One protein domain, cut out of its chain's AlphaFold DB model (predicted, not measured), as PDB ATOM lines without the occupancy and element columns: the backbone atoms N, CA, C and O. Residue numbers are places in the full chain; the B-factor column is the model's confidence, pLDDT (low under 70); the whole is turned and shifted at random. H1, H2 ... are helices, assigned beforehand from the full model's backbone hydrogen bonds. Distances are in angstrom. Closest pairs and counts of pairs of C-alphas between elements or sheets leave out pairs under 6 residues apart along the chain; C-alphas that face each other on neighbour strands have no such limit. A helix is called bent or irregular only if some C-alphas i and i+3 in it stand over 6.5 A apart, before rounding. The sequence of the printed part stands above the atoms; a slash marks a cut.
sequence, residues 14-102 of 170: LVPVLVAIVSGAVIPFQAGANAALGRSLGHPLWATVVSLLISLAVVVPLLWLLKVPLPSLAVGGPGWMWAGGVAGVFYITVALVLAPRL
ATOM      1  N   LEU A  14      -4.813  50.929  51.524       82.62
ATOM      2  CA  LEU A  14      -5.843  49.893  51.372       82.62
ATOM      3  C   LEU A  14      -5.955  49.378  49.937       82.62
ATOM      4  O   LEU A  14      -6.188  48.190  49.738       82.62
ATOM      5  N   VAL A  15      -5.765  50.238  48.933       85.31
ATOM      6  CA  VAL A  15      -5.903  49.840  47.523       85.31
ATOM      7  C   VAL A  15      -4.918  48.718  47.142       85.31
ATOM      8  O   VAL A  15      -5.382  47.691  46.647       85.31
ATOM      9  N   PRO A  16      -3.600  48.809  47.423       83.12
ATOM     10  CA  PRO A  16      -2.663  47.712  47.167       83.12
ATOM     11  C   PRO A  16      -3.011  46.423  47.917       83.12
ATOM     12  O   PRO A  16      -2.869  45.335  47.363       83.12
ATOM     13  N   VAL A  17      -3.495  46.537  49.159       84.44
ATOM     14  CA  VAL A  17      -3.913  45.381  49.966       84.44
ATOM     15  C   VAL A  17      -5.108  44.684  49.321       84.44
ATOM     16  O   VAL A  17      -5.099  43.466  49.172       84.44
ATOM     17  N   LEU A  18      -6.109  45.444  48.873       87.19
ATOM     18  CA  LEU A  18      -7.271  44.897  48.176       87.19
ATOM     19  C   LEU A  18      -6.877  44.231  46.854       87.19
ATOM     20  O   LEU A  18      -7.333  43.124  46.579       87.19
ATOM     21  N   VAL A  19      -5.992  44.848  46.068       86.19
ATOM     22  CA  VAL A  19      -5.469  44.244  44.830       86.19
ATOM     23  C   VAL A  19      -4.736  42.931  45.126       86.19
ATOM     24  O   VAL A  19      -4.950  41.946  44.422       86.19
ATOM     25  N   ALA A  20      -3.924  42.882  46.186       84.50
ATOM     26  CA  ALA A  20      -3.233  41.663  46.603       84.50
ATOM     27  C   ALA A  20      -4.213  40.560  47.042       84.50
ATOM     28  O   ALA A  20      -4.042  39.403  46.658       84.50
ATOM     29  N   ILE A  21      -5.269  40.912  47.783       85.50
ATOM     30  CA  ILE A  21      -6.329  39.974  48.186       85.50
ATOM     31  C   ILE A  21      -7.044  39.410  46.957       85.50
ATOM     32  O   ILE A  21      -7.193  38.195  46.836       85.50
ATOM     33  N   VAL A  22      -7.450  40.275  46.024       88.44
ATOM     34  CA  VAL A  22      -8.120  39.857  44.785       88.44
ATOM     35  C   VAL A  22      -7.200  38.969  43.950       88.44
ATOM     36  O   VAL A  22      -7.638  37.932  43.462       88.44
ATOM     37  N   SER A  23      -5.917  39.317  43.836       83.81
ATOM     38  CA  SER A  23      -4.922  38.484  43.154       83.81
ATOM     39  C   SER A  23      -4.810  37.097  43.797       83.81
ATOM     40  O   SER A  23      -4.862  36.090  43.090       83.81
ATOM     41  N   GLY A  24      -4.745  37.028  45.130       83.62
ATOM     42  CA  GLY A  24      -4.719  35.769  45.873       83.62
ATOM     43  C   GLY A  24      -5.975  34.918  45.663       83.62
ATOM     44  O   GLY A  24      -5.875  33.698  45.529       83.62
ATOM     45  N   ALA A  25      -7.147  35.547  45.550       86.19
ATOM     46  CA  ALA A  25      -8.422  34.859  45.339       86.19
ATOM     47  C   ALA A  25      -8.532  34.149  43.975       86.19
ATOM     48  O   ALA A  25      -9.348  33.239  43.827       86.19
ATOM     49  N   VAL A  26      -7.703  34.511  42.989       87.44
ATOM     50  CA  VAL A  26      -7.668  33.864  41.661       87.44
ATOM     51  C   VAL A  26      -6.803  32.592  41.655       87.44
ATOM     52  O   VAL A  26      -7.022  31.693  40.842       87.44
ATOM     53  N   ILE A  27      -5.854  32.457  42.589       85.19
ATOM     54  CA  ILE A  27      -4.919  31.319  42.645       85.19
ATOM     55  C   ILE A  27      -5.623  29.948  42.780       85.19
ATOM     56  O   ILE A  27      -5.221  29.018  42.075       85.19
ATOM     57  N   PRO A  28      -6.680  29.765  43.603       83.19
ATOM     58  CA  PRO A  28      -7.401  28.492  43.667       83.19
ATOM     59  C   PRO A  28      -8.004  28.081  42.317       83.19
ATOM     60  O   PRO A  28      -7.927  26.912  41.932       83.19
ATOM     61  N   PHE A  29      -8.563  29.042  41.572       86.06
ATOM     62  CA  PHE A  29      -9.091  28.794  40.231       86.06
ATOM     63  C   PHE A  29      -7.974  28.360  39.277       86.06
ATOM     64  O   PHE A  29      -8.118  27.354  38.583       86.06
ATOM     65  N   GLN A  30      -6.834  29.055  39.299       86.44
ATOM     66  CA  GLN A  30      -5.656  28.686  38.511       86.44
ATOM     67  C   GLN A  30      -5.188  27.256  38.824       86.44
ATOM     68  O   GLN A  30      -4.924  26.483  37.902       86.44
ATOM     69  N   ALA A  31      -5.111  26.873  40.103       84.00
ATOM     70  CA  ALA A  31      -4.729  25.521  40.509       84.00
ATOM     71  C   ALA A  31      -5.709  24.461  39.970       84.00
ATOM     72  O   ALA A  31      -5.278  23.434  39.444       84.00
ATOM     73  N   GLY A  32      -7.018  24.729  40.035       85.06
ATOM     74  CA  GLY A  32      -8.056  23.853  39.484       85.06
ATOM     75  C   GLY A  32      -7.996  23.722  37.958       85.06
ATOM     76  O   GLY A  32      -8.029  22.604  37.438       85.06
ATOM     77  N   ALA A  33      -7.854  24.843  37.245       88.38
ATOM     78  CA  ALA A  33      -7.731  24.878  35.788       88.38
ATOM     79  C   ALA A  33      -6.487  24.116  35.311       88.38
ATOM     80  O   ALA A  33      -6.579  23.257  34.433       88.38
ATOM     81  N   ASN A  34      -5.343  24.354  35.957       88.56
ATOM     82  CA  ASN A  34      -4.112  23.620  35.697       88.56
ATOM     83  C   ASN A  34      -4.330  22.116  35.931       88.56
ATOM     84  O   ASN A  34      -3.970  21.303  35.082       88.56
ATOM     85  N   ALA A  35      -4.948  21.722  37.051       86.94
ATOM     86  CA  ALA A  35      -5.158  20.309  37.366       86.94
ATOM     87  C   ALA A  35      -6.056  19.612  36.334       86.94
ATOM     88  O   ALA A  35      -5.801  18.462  35.975       86.94
ATOM     89  N   ALA A  36      -7.084  20.302  35.833       89.12
ATOM     90  CA  ALA A  36      -7.913  19.811  34.739       89.12
ATOM     91  C   ALA A  36      -7.096  19.625  33.453       89.12
ATOM     92  O   ALA A  36      -7.132  18.547  32.862       89.12
ATOM     93  N   LEU A  37      -6.291  20.621  33.081       90.50
ATOM     94  CA  LEU A  37      -5.403  20.551  31.921       90.50
ATOM     95  C   LEU A  37      -4.403  19.388  32.028       90.50
ATOM     96  O   LEU A  37      -4.183  18.670  31.057       90.50
ATOM     97  N   GLY A  38      -3.843  19.152  33.217       90.94
ATOM     98  CA  GLY A  38      -2.892  18.065  33.458       90.94
ATOM     99  C   GLY A  38      -3.518  16.684  33.295       90.94
ATOM    100  O   GLY A  38      -2.865  15.787  32.767       90.94
ATOM    101  N   ARG A  39      -4.791  16.521  33.683       90.75
ATOM    102  CA  ARG A  39      -5.556  15.291  33.419       90.75
ATOM    103  C   ARG A  39      -5.813  15.106  31.926       90.75
ATOM    104  O   ARG A  39      -5.594  14.012  31.421       90.75
ATOM    105  N   SER A  40      -6.214  16.165  31.223       94.69
ATOM    106  CA  SER A  40      -6.483  16.106  29.779       94.69
ATOM    107  C   SER A  40      -5.239  15.788  28.946       94.69
ATOM    108  O   SER A  40      -5.342  15.110  27.931       94.69
ATOM    109  N   LEU A  41      -4.064  16.257  29.373       94.88
ATOM    110  CA  LEU A  41      -2.784  16.025  28.692       94.88
ATOM    111  C   LEU A  41      -2.048  14.760  29.172       94.88
ATOM    112  O   LEU A  41      -0.965  14.458  28.681       94.88
ATOM    113  N   GLY A  42      -2.589  14.044  30.162       92.88
ATOM    114  CA  GLY A  42      -2.017  12.806  30.701       92.88
ATOM    115  C   GLY A  42      -0.794  12.970  31.615       92.88
ATOM    116  O   GLY A  42      -0.383  11.993  32.239       92.88
ATOM    117  N   HIS A  43      -0.214  14.170  31.747       90.38
ATOM    118  CA  HIS A  43       0.902  14.419  32.667       90.38
ATOM    119  C   HIS A  43       0.943  15.872  33.200       90.38
ATOM    120  O   HIS A  43       0.839  16.816  32.411       90.38
ATOM    121  N   PRO A  44       1.197  16.103  34.508       86.88
ATOM    122  CA  PRO A  44       1.287  17.449  35.095       86.88
ATOM    123  C   PRO A  44       2.328  18.374  34.445       86.88
ATOM    124  O   PRO A  44       2.086  19.567  34.265       86.88
ATOM    125  N   LEU A  45       3.488  17.847  34.046       90.75
ATOM    126  CA  LEU A  45       4.508  18.684  33.398       90.75
ATOM    127  C   LEU A  45       4.040  19.226  32.038       90.75
ATOM    128  O   LEU A  45       4.366  20.364  31.713       90.75
ATOM    129  N   TRP A  46       3.210  18.486  31.291       93.19
ATOM    130  CA  TRP A  46       2.621  19.000  30.049       93.19
ATOM    131  C   TRP A  46       1.650  20.149  30.317       93.19
ATOM    132  O   TRP A  46       1.699  21.161  29.621       93.19
ATOM    133  N   ALA A  47       0.839  20.050  31.375       90.88
ATOM    134  CA  ALA A  47       0.015  21.169  31.832       90.88
ATOM    135  C   ALA A  47       0.862  22.390  32.196       90.88
ATOM    136  O   ALA A  47       0.520  23.502  31.816       90.88
ATOM    137  N   THR A  48       1.986  22.189  32.887       90.25
ATOM    138  CA  THR A  48       2.897  23.283  33.252       90.25
ATOM    139  C   THR A  48       3.441  23.988  32.010       90.25
ATOM    140  O   THR A  48       3.370  25.211  31.934       90.25
ATOM    141  N   VAL A  49       3.914  23.237  31.008       93.50
ATOM    142  CA  VAL A  49       4.391  23.797  29.731       93.50
ATOM    143  C   VAL A  49       3.291  24.606  29.042       93.50
ATOM    144  O   VAL A  49       3.511  25.768  28.706       93.50
ATOM    145  N   VAL A  50       2.095  24.034  28.875       94.38
ATOM    146  CA  VAL A  50       0.980  24.716  28.200       94.38
ATOM    147  C   VAL A  50       0.538  25.963  28.972       94.38
ATOM    148  O   VAL A  50       0.350  27.015  28.365       94.38
ATOM    149  N   SER A  51       0.445  25.906  30.302       91.06
ATOM    150  CA  SER A  51       0.099  27.071  31.127       91.06
ATOM    151  C   SER A  51       1.141  28.187  31.025       91.06
ATOM    152  O   SER A  51       0.773  29.363  30.982       91.06
ATOM    153  N   LEU A  52       2.433  27.851  30.942       91.50
ATOM    154  CA  LEU A  52       3.494  28.839  30.725       91.50
ATOM    155  C   LEU A  52       3.411  29.463  29.327       91.50
ATOM    156  O   LEU A  52       3.568  30.676  29.201       91.50
ATOM    157  N   LEU A  53       3.095  28.676  28.295       95.69
ATOM    158  CA  LEU A  53       2.887  29.187  26.936       95.69
ATOM    159  C   LEU A  53       1.670  30.117  26.847       95.69
ATOM    160  O   LEU A  53       1.770  31.183  26.246       95.69
ATOM    161  N   ILE A  54       0.548  29.762  27.481       95.19
ATOM    162  CA  ILE A  54      -0.638  30.632  27.557       95.19
ATOM    163  C   ILE A  54      -0.291  31.928  28.297       95.19
ATOM    164  O   ILE A  54      -0.619  33.012  27.824       95.19
ATOM    165  N   SER A  55       0.425  31.834  29.423       93.44
ATOM    166  CA  SER A  55       0.873  33.012  30.179       93.44
ATOM    167  C   SER A  55       1.751  33.930  29.321       93.44
ATOM    168  O   SER A  55       1.559  35.146  29.323       93.44
ATOM    169  N   LEU A  56       2.666  33.358  28.532       95.38
ATOM    170  CA  LEU A  56       3.508  34.099  27.594       95.38
ATOM    171  C   LEU A  56       2.678  34.760  26.479       95.38
ATOM    172  O   LEU A  56       2.878  35.935  26.173       95.38
ATOM    173  N   ALA A  57       1.714  34.033  25.911       97.19
ATOM    174  CA  ALA A  57       0.820  34.536  24.869       97.19
ATOM    175  C   ALA A  57      -0.077  35.688  25.351       97.19
ATOM    176  O   ALA A  57      -0.494  36.509  24.539       97.19
ATOM    177  N   VAL A  58      -0.348  35.779  26.657       96.75
ATOM    178  CA  VAL A  58      -1.076  36.903  27.268       96.75
ATOM    179  C   VAL A  58      -0.142  38.073  27.587       96.75
ATOM    180  O   VAL A  58      -0.492  39.225  27.323       96.75
ATOM    181  N   VAL A  59       1.051  37.813  28.138       96.25
ATOM    182  CA  VAL A  59       1.950  38.895  28.571       96.25
ATOM    183  C   VAL A  59       2.534  39.669  27.387       96.25
ATOM    184  O   VAL A  59       2.650  40.887  27.466       96.25
ATOM    185  N   VAL A  60       2.853  39.007  26.269       96.12
ATOM    186  CA  VAL A  60       3.481  39.659  25.105       96.12
ATOM    187  C   VAL A  60       2.587  40.750  24.485       96.12
ATOM    188  O   VAL A  60       3.059  41.883  24.353       96.12
ATOM    189  N   PRO A  61       1.301  40.501  24.165       96.56
ATOM    190  CA  PRO A  61       0.390  41.558  23.723       96.56
ATOM    191  C   PRO A  61       0.203  42.667  24.760       96.56
ATOM    192  O   PRO A  61       0.079  43.834  24.393       96.56
ATOM    193  N   LEU A  62       0.207  42.326  26.054       95.88
ATOM    194  CA  LEU A  62       0.067  43.312  27.123       95.88
ATOM    195  C   LEU A  62       1.269  44.265  27.182       95.88
ATOM    196  O   LEU A  62       1.073  45.468  27.333       95.88
ATOM    197  N   LEU A  63       2.495  43.759  26.999       96.19
ATOM    198  CA  LEU A  63       3.700  44.592  26.885       96.19
ATOM    199  C   LEU A  63       3.570  45.596  25.734       96.19
ATOM    200  O   LEU A  63       3.921  46.766  25.897       96.19
ATOM    201  N   TRP A  64       3.017  45.163  24.598       94.88
ATOM    202  CA  TRP A  64       2.786  46.032  23.447       94.88
ATOM    203  C   TRP A  64       1.705  47.087  23.723       94.88
ATOM    204  O   TRP A  64       1.929  48.275  23.494       94.88
ATOM    205  N   LEU A  65       0.566  46.679  24.294       96.88
ATOM    206  CA  LEU A  65      -0.544  47.570  24.649       96.88
ATOM    207  C   LEU A  65      -0.122  48.649  25.658       96.88
ATOM    208  O   LEU A  65      -0.474  49.820  25.508       96.88
ATOM    209  N   LEU A  66       0.661  48.256  26.664       97.00
ATOM    210  CA  LEU A  66       1.199  49.145  27.695       97.00
ATOM    211  C   LEU A  66       2.442  49.920  27.236       97.00
ATOM    212  O   LEU A  66       2.961  50.730  28.001       97.00
ATOM    213  N   LYS A  67       2.907  49.704  25.998       95.19
ATOM    214  CA  LYS A  67       4.104  50.334  25.421       95.19
ATOM    215  C   LYS A  67       5.350  50.164  26.302       95.19
ATOM    216  O   LYS A  67       6.137  51.097  26.460       95.19
ATOM    217  N   VAL A  68       5.524  48.981  26.893       94.88
ATOM    218  CA  VAL A  68       6.700  48.673  27.716       94.88
ATOM    219  C   VAL A  68       7.939  48.633  26.809       94.88
ATOM    220  O   VAL A  68       7.909  47.937  25.790       94.88
ATOM    221  N   PRO A  69       9.020  49.370  27.128       91.75
ATOM    222  CA  PRO A  69      10.226  49.377  26.307       91.75
ATOM    223  C   PRO A  69      10.882  47.994  26.274       91.75
ATOM    224  O   PRO A  69      10.802  47.229  27.238       91.75
ATOM    225  N   LEU A  70      11.559  47.688  25.163       89.56
ATOM    226  CA  LEU A  70      12.321  46.447  25.041       89.56
ATOM    227  C   LEU A  70      13.397  46.371  26.137       89.56
ATOM    228  O   LEU A  70      14.045  47.382  26.429       89.56
ATOM    229  N   PRO A  71      13.608  45.188  26.737       86.12
ATOM    230  CA  PRO A  71      14.664  45.015  27.717       86.12
ATOM    231  C   PRO A  71      16.038  45.184  27.059       86.12
ATOM    232  O   PRO A  71      16.236  44.848  25.890       86.12
ATOM    233  N   SER A  72      17.012  45.661  27.836       86.38
ATOM    234  CA  SER A  72      18.416  45.594  27.431       86.38
ATOM    235  C   SER A  72      18.831  44.132  27.267       86.38
ATOM    236  O   SER A  72      18.575  43.315  28.149       86.38
ATOM    237  N   LEU A  73      19.509  43.805  26.163       80.50
ATOM    238  CA  LEU A  73      20.065  42.465  25.939       80.50
ATOM    239  C   LEU A  73      21.271  42.173  26.850       80.50
ATOM    240  O   LEU A  73      21.628  41.015  27.049       80.50
ATOM    241  N   ALA A  74      21.865  43.208  27.453       81.25
ATOM    242  CA  ALA A  74      22.887  43.079  28.485       81.25
ATOM    243  C   ALA A  74      22.229  42.898  29.864       81.25
ATOM    244  O   ALA A  74      22.319  43.765  30.735       81.25
ATOM    245  N   VAL A  75      21.522  41.781  30.056       76.94
ATOM    246  CA  VAL A  75      20.943  41.431  31.360       76.94
ATOM    247  C   VAL A  75      22.068  40.965  32.287       76.94
ATOM    248  O   VAL A  75      22.428  39.792  32.316       76.94
ATOM    249  N   GLY A  76      22.654  41.909  33.022       79.00
ATOM    250  CA  GLY A  76      23.578  41.641  34.123       79.00
ATOM    251  C   GLY A  76      22.831  41.622  35.455       79.00
ATOM    252  O   GLY A  76      22.043  42.521  35.741       79.00
ATOM    253  N   GLY A  77      23.070  40.607  36.281       84.12
ATOM    254  CA  GLY A  77      22.432  40.491  37.588       84.12
ATOM    255  C   GLY A  77      22.916  39.272  38.371       84.12
ATOM    256  O   GLY A  77      23.589  38.399  37.816       84.12
ATOM    257  N   PRO A  78      22.614  39.203  39.675       87.56
ATOM    258  CA  PRO A  78      23.014  38.075  40.500       87.56
ATOM    259  C   PRO A  78      22.266  36.804  40.077       87.56
ATOM    260  O   PRO A  78      21.057  36.827  39.862       87.56
ATOM    261  N   GLY A  79      22.970  35.670  40.004       86.06
ATOM    262  CA  GLY A  79      22.436  34.425  39.431       86.06
ATOM    263  C   GLY A  79      21.148  33.896  40.078       86.06
ATOM    264  O   GLY A  79      20.362  33.224  39.413       86.06
ATOM    265  N   TRP A  80      20.872  34.247  41.340       88.12
ATOM    266  CA  TRP A  80      19.622  33.877  42.011       88.12
ATOM    267  C   TRP A  80      18.374  34.462  41.334       88.12
ATOM    268  O   TRP A  80      17.290  33.915  41.522       88.12
ATOM    269  N   MET A  81      18.496  35.511  40.507       89.81
ATOM    270  CA  MET A  81      17.358  36.090  39.779       89.81
ATOM    271  C   MET A  81      16.642  35.055  38.896       89.81
ATOM    272  O   MET A  81      15.424  35.097  38.735       89.81
ATOM    273  N   TRP A  82      17.388  34.075  38.380       89.25
ATOM    274  CA  TRP A  82      16.860  33.004  37.537       89.25
ATOM    275  C   TRP A  82      16.162  31.904  38.344       89.25
ATOM    276  O   TRP A  82      15.310  31.189  37.813       89.25
ATOM    277  N   ALA A  83      16.454  31.801  39.646       90.12
ATOM    278  CA  ALA A  83      15.823  30.827  40.535       90.12
ATOM    279  C   ALA A  83      14.313  31.075  40.688       90.12
ATOM    280  O   ALA A  83      13.573  30.134  40.965       90.12
ATOM    281  N   GLY A  84      13.834  32.301  40.436       86.88
ATOM    282  CA  GLY A  84      12.401  32.606  40.409       86.88
ATOM    283  C   GLY A  84      11.638  31.787  39.361       86.88
ATOM    284  O   GLY A  84      10.556  31.278  39.648       86.88
ATOM    285  N   GLY A  85      12.227  31.574  38.178       87.31
ATOM    286  CA  GLY A  85      11.632  30.728  37.137       87.31
ATOM    287  C   GLY A  85      11.541  29.261  37.568       87.31
ATOM    288  O   GLY A  85      10.497  28.627  37.408       87.31
ATOM    289  N   VAL A  86      12.603  28.747  38.198       90.50
ATOM    290  CA  VAL A  86      12.642  27.381  38.751       90.50
ATOM    291  C   VAL A  86      11.598  27.210  39.859       90.50
ATOM    292  O   VAL A  86      10.839  26.240  39.844       90.50
ATOM    293  N   ALA A  87      11.503  28.174  40.778       89.81
ATOM    294  CA  ALA A  87      10.506  28.181  41.843       89.81
ATOM    295  C   ALA A  87       9.070  28.203  41.290       89.81
ATOM    296  O   ALA A  87       8.203  27.506  41.814       89.81
ATOM    297  N   GLY A  88       8.824  28.940  40.201       88.25
ATOM    298  CA  GLY A  88       7.529  28.977  39.517       88.25
ATOM    299  C   GLY A  88       7.128  27.626  38.918       88.25
ATOM    300  O   GLY A  88       6.019  27.151  39.165       88.25
ATOM    301  N   VAL A  89       8.034  26.968  38.184       88.94
ATOM    302  CA  VAL A  89       7.792  25.624  37.619       88.94
ATOM    303  C   VAL A  89       7.539  24.604  38.728       88.94
ATOM    304  O   VAL A  89       6.591  23.818  38.639       88.94
ATOM    305  N   PHE A  90       8.350  24.643  39.790       90.06
ATOM    306  CA  PHE A  90       8.170  23.798  40.967       90.06
ATOM    307  C   PHE A  90       6.786  24.011  41.589       90.06
ATOM    308  O   PHE A  90       6.041  23.048  41.757       90.06
ATOM    309  N   TYR A  91       6.402  25.264  41.849       89.12
ATOM    310  CA  TYR A  91       5.104  25.602  42.428       89.12
ATOM    311  C   TYR A  91       3.935  25.099  41.576       89.12
ATOM    312  O   TYR A  91       3.047  24.431  42.102       89.12
ATOM    313  N   ILE A  92       3.937  25.369  40.265       86.62
ATOM    314  CA  ILE A  92       2.854  24.938  39.367       86.62
ATOM    315  C   ILE A  92       2.755  23.409  39.345       86.62
ATOM    316  O   ILE A  92       1.660  22.862  39.467       86.62
ATOM    317  N   THR A  93       3.890  22.712  39.250       86.06
ATOM    318  CA  THR A  93       3.927  21.241  39.241       86.06
ATOM    319  C   THR A  93       3.390  20.662  40.549       86.06
ATOM    320  O   THR A  93       2.565  19.749  40.539       86.06
ATOM    321  N   VAL A  94       3.806  21.214  41.690       87.88
ATOM    322  CA  VAL A  94       3.317  20.803  43.010       87.88
ATOM    323  C   VAL A  94       1.822  21.091  43.152       87.88
ATOM    324  O   VAL A  94       1.088  20.231  43.634       87.88
ATOM    325  N   ALA A  95       1.346  22.244  42.677       87.06
ATOM    326  CA  ALA A  95      -0.072  22.595  42.686       87.06
ATOM    327  C   ALA A  95      -0.913  21.589  41.891       87.06
ATOM    328  O   ALA A  95      -1.946  21.135  42.372       87.06
ATOM    329  N   LEU A  96      -0.441  21.169  40.718       85.38
ATOM    330  CA  LEU A  96      -1.107  20.160  39.889       85.38
ATOM    331  C   LEU A  96      -1.266  18.808  40.586       85.38
ATOM    332  O   LEU A  96      -2.278  18.133  40.409       85.38
ATOM    333  N   VAL A  97      -0.255  18.408  41.357       85.75
ATOM    334  CA  VAL A  97      -0.213  17.102  42.023       85.75
ATOM    335  C   VAL A  97      -0.956  17.124  43.359       85.75
ATOM    336  O   VAL A  97      -1.671  16.172  43.677       85.75
ATOM    337  N   LEU A  98      -0.791  18.187  44.149       88.44
ATOM    338  CA  LEU A  98      -1.290  18.263  45.522       88.44
ATOM    339  C   LEU A  98      -2.655  18.940  45.645       88.44
ATOM    340  O   LEU A  98      -3.420  18.531  46.517       88.44
ATOM    341  N   ALA A  99      -3.012  19.910  44.794       86.69
ATOM    342  CA  ALA A  99      -4.312  20.584  44.903       86.69
ATOM    343  C   ALA A  99      -5.509  19.620  44.776       86.69
ATOM    344  O   ALA A  99      -6.439  19.744  45.572       86.69
ATOM    345  N   PRO A 100      -5.497  18.607  43.880       81.50
ATOM    346  CA  PRO A 100      -6.567  17.607  43.834       81.50
ATOM    347  C   PRO A 100      -6.629  16.703  45.073       81.50
ATOM    348  O   PRO A 100      -7.694  16.186  45.385       81.50
ATOM    349  N   ARG A 101      -5.501  16.495  45.767       85.50
ATOM    350  CA  ARG A 101      -5.405  15.598  46.934       85.50
ATOM    351  C   ARG A 101      -5.792  16.290  48.237       85.50
ATOM    352  O   ARG A 101      -6.406  15.672  49.094       85.50
ATOM    353  N   LEU A 102      -5.405  17.554  48.389       82.00
ATOM    354  CA  LEU A 102      -5.634  18.351  49.598       82.00
ATOM    355  C   LEU A 102      -6.939  19.160  49.543       82.00
ATOM    356  O   LEU A 102      -7.328  19.761  50.541       82.00
TER     357      LEU A 102
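AT A GLANCE: This is residues 14 to 102 of the 170 residues of the protein "DMT family transporter" of Cupriavidus basilensis (UniProt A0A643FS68). Two long helices, H2 and H3, make an open V whose far ends are bridged by a long loop, residues 66 to 78, while arm H1b crosses at the narrow end of the V and arm H1a sticks out from there with residues 14 to 25. The three helices meet near residues 35, 44 and 96, and from that meeting place they spread away from each other. The printed part has 89 residues with three named helices in the order H1, H2, H3 and no named strand; the class is all helix, and the helix packing is mostly crossed. The whole is loose, with a radius of gyration of the C-alphas of 15.8 A, and spans 42 by 34 by 27 A.

IN THESE COORDINATES: H1, residues 14 to 40, was assigned as one helix by its hydrogen bonds but is bent: C-alphas 25 and 28 are 6.7 A apart. Its arm H1a, residues 14 to 25, begins with C-alpha 14 at (-5.843, 49.893, 51.372) and is 16.4 A long; its arm H1b, residues 28 to 40, is 18.6 A long. H2, residues 44 to 65, begins with C-alpha 44 at (1.287, 17.449, 35.095) and is 31.9 A long. It is neither bent nor irregular, but only just: C-alphas 58 and 61 are 6.0 A apart. H3, residues 79 to 102, is 33.9 A long and ends with C-alpha 102 at (-5.634, 18.351, 49.598). It has a kink of 36 degrees near residue 96 and is only just irregular, with C-alphas 97 and 100 6.6 A apart.

HOW THE PARTS SIT: H1a and H1b stand at a shallow tilt of 25 degrees. H1a is apart from H2 and from H3. H1b touches H2 with residues 34 to 38 alone, at a steep tilt of 56 degrees, opposite ways; the closest C-alphas are those of Gly 38 and Pro 44, 4.5 A apart. H3 touches H1b with residues 92 to 100 alone, about perpendicular at 78 degrees; the closest C-alphas are those of Ala 35 and Leu 96, 4.8 A apart. H2, with residues 44 to 48 alone, touches residues 89 to 97 of H3 at a steep tilt of 55 degrees, opposite ways; the closest C-alphas are those of Pro 44 and Leu 96, 6.0 A apart. In H1a and H1b every O i to N i+4 pair is within hydrogen-bond range; in H2 it is 17 of 18 and in H3 14 of 20.

THE WHOLE: The two C-alphas farthest apart are those of Ala 74 and Arg 101, 43.5 A. The link from H1 to H2 is tight, with 3 residues, and the link from H2 to H3 is long, with 13. Residues 14 to 26, 53 to 59, 61 to 67 and 69 to 87 stand free. The printed part has no cut; its mean pLDDT is 88.9, and no printed residue is under 70.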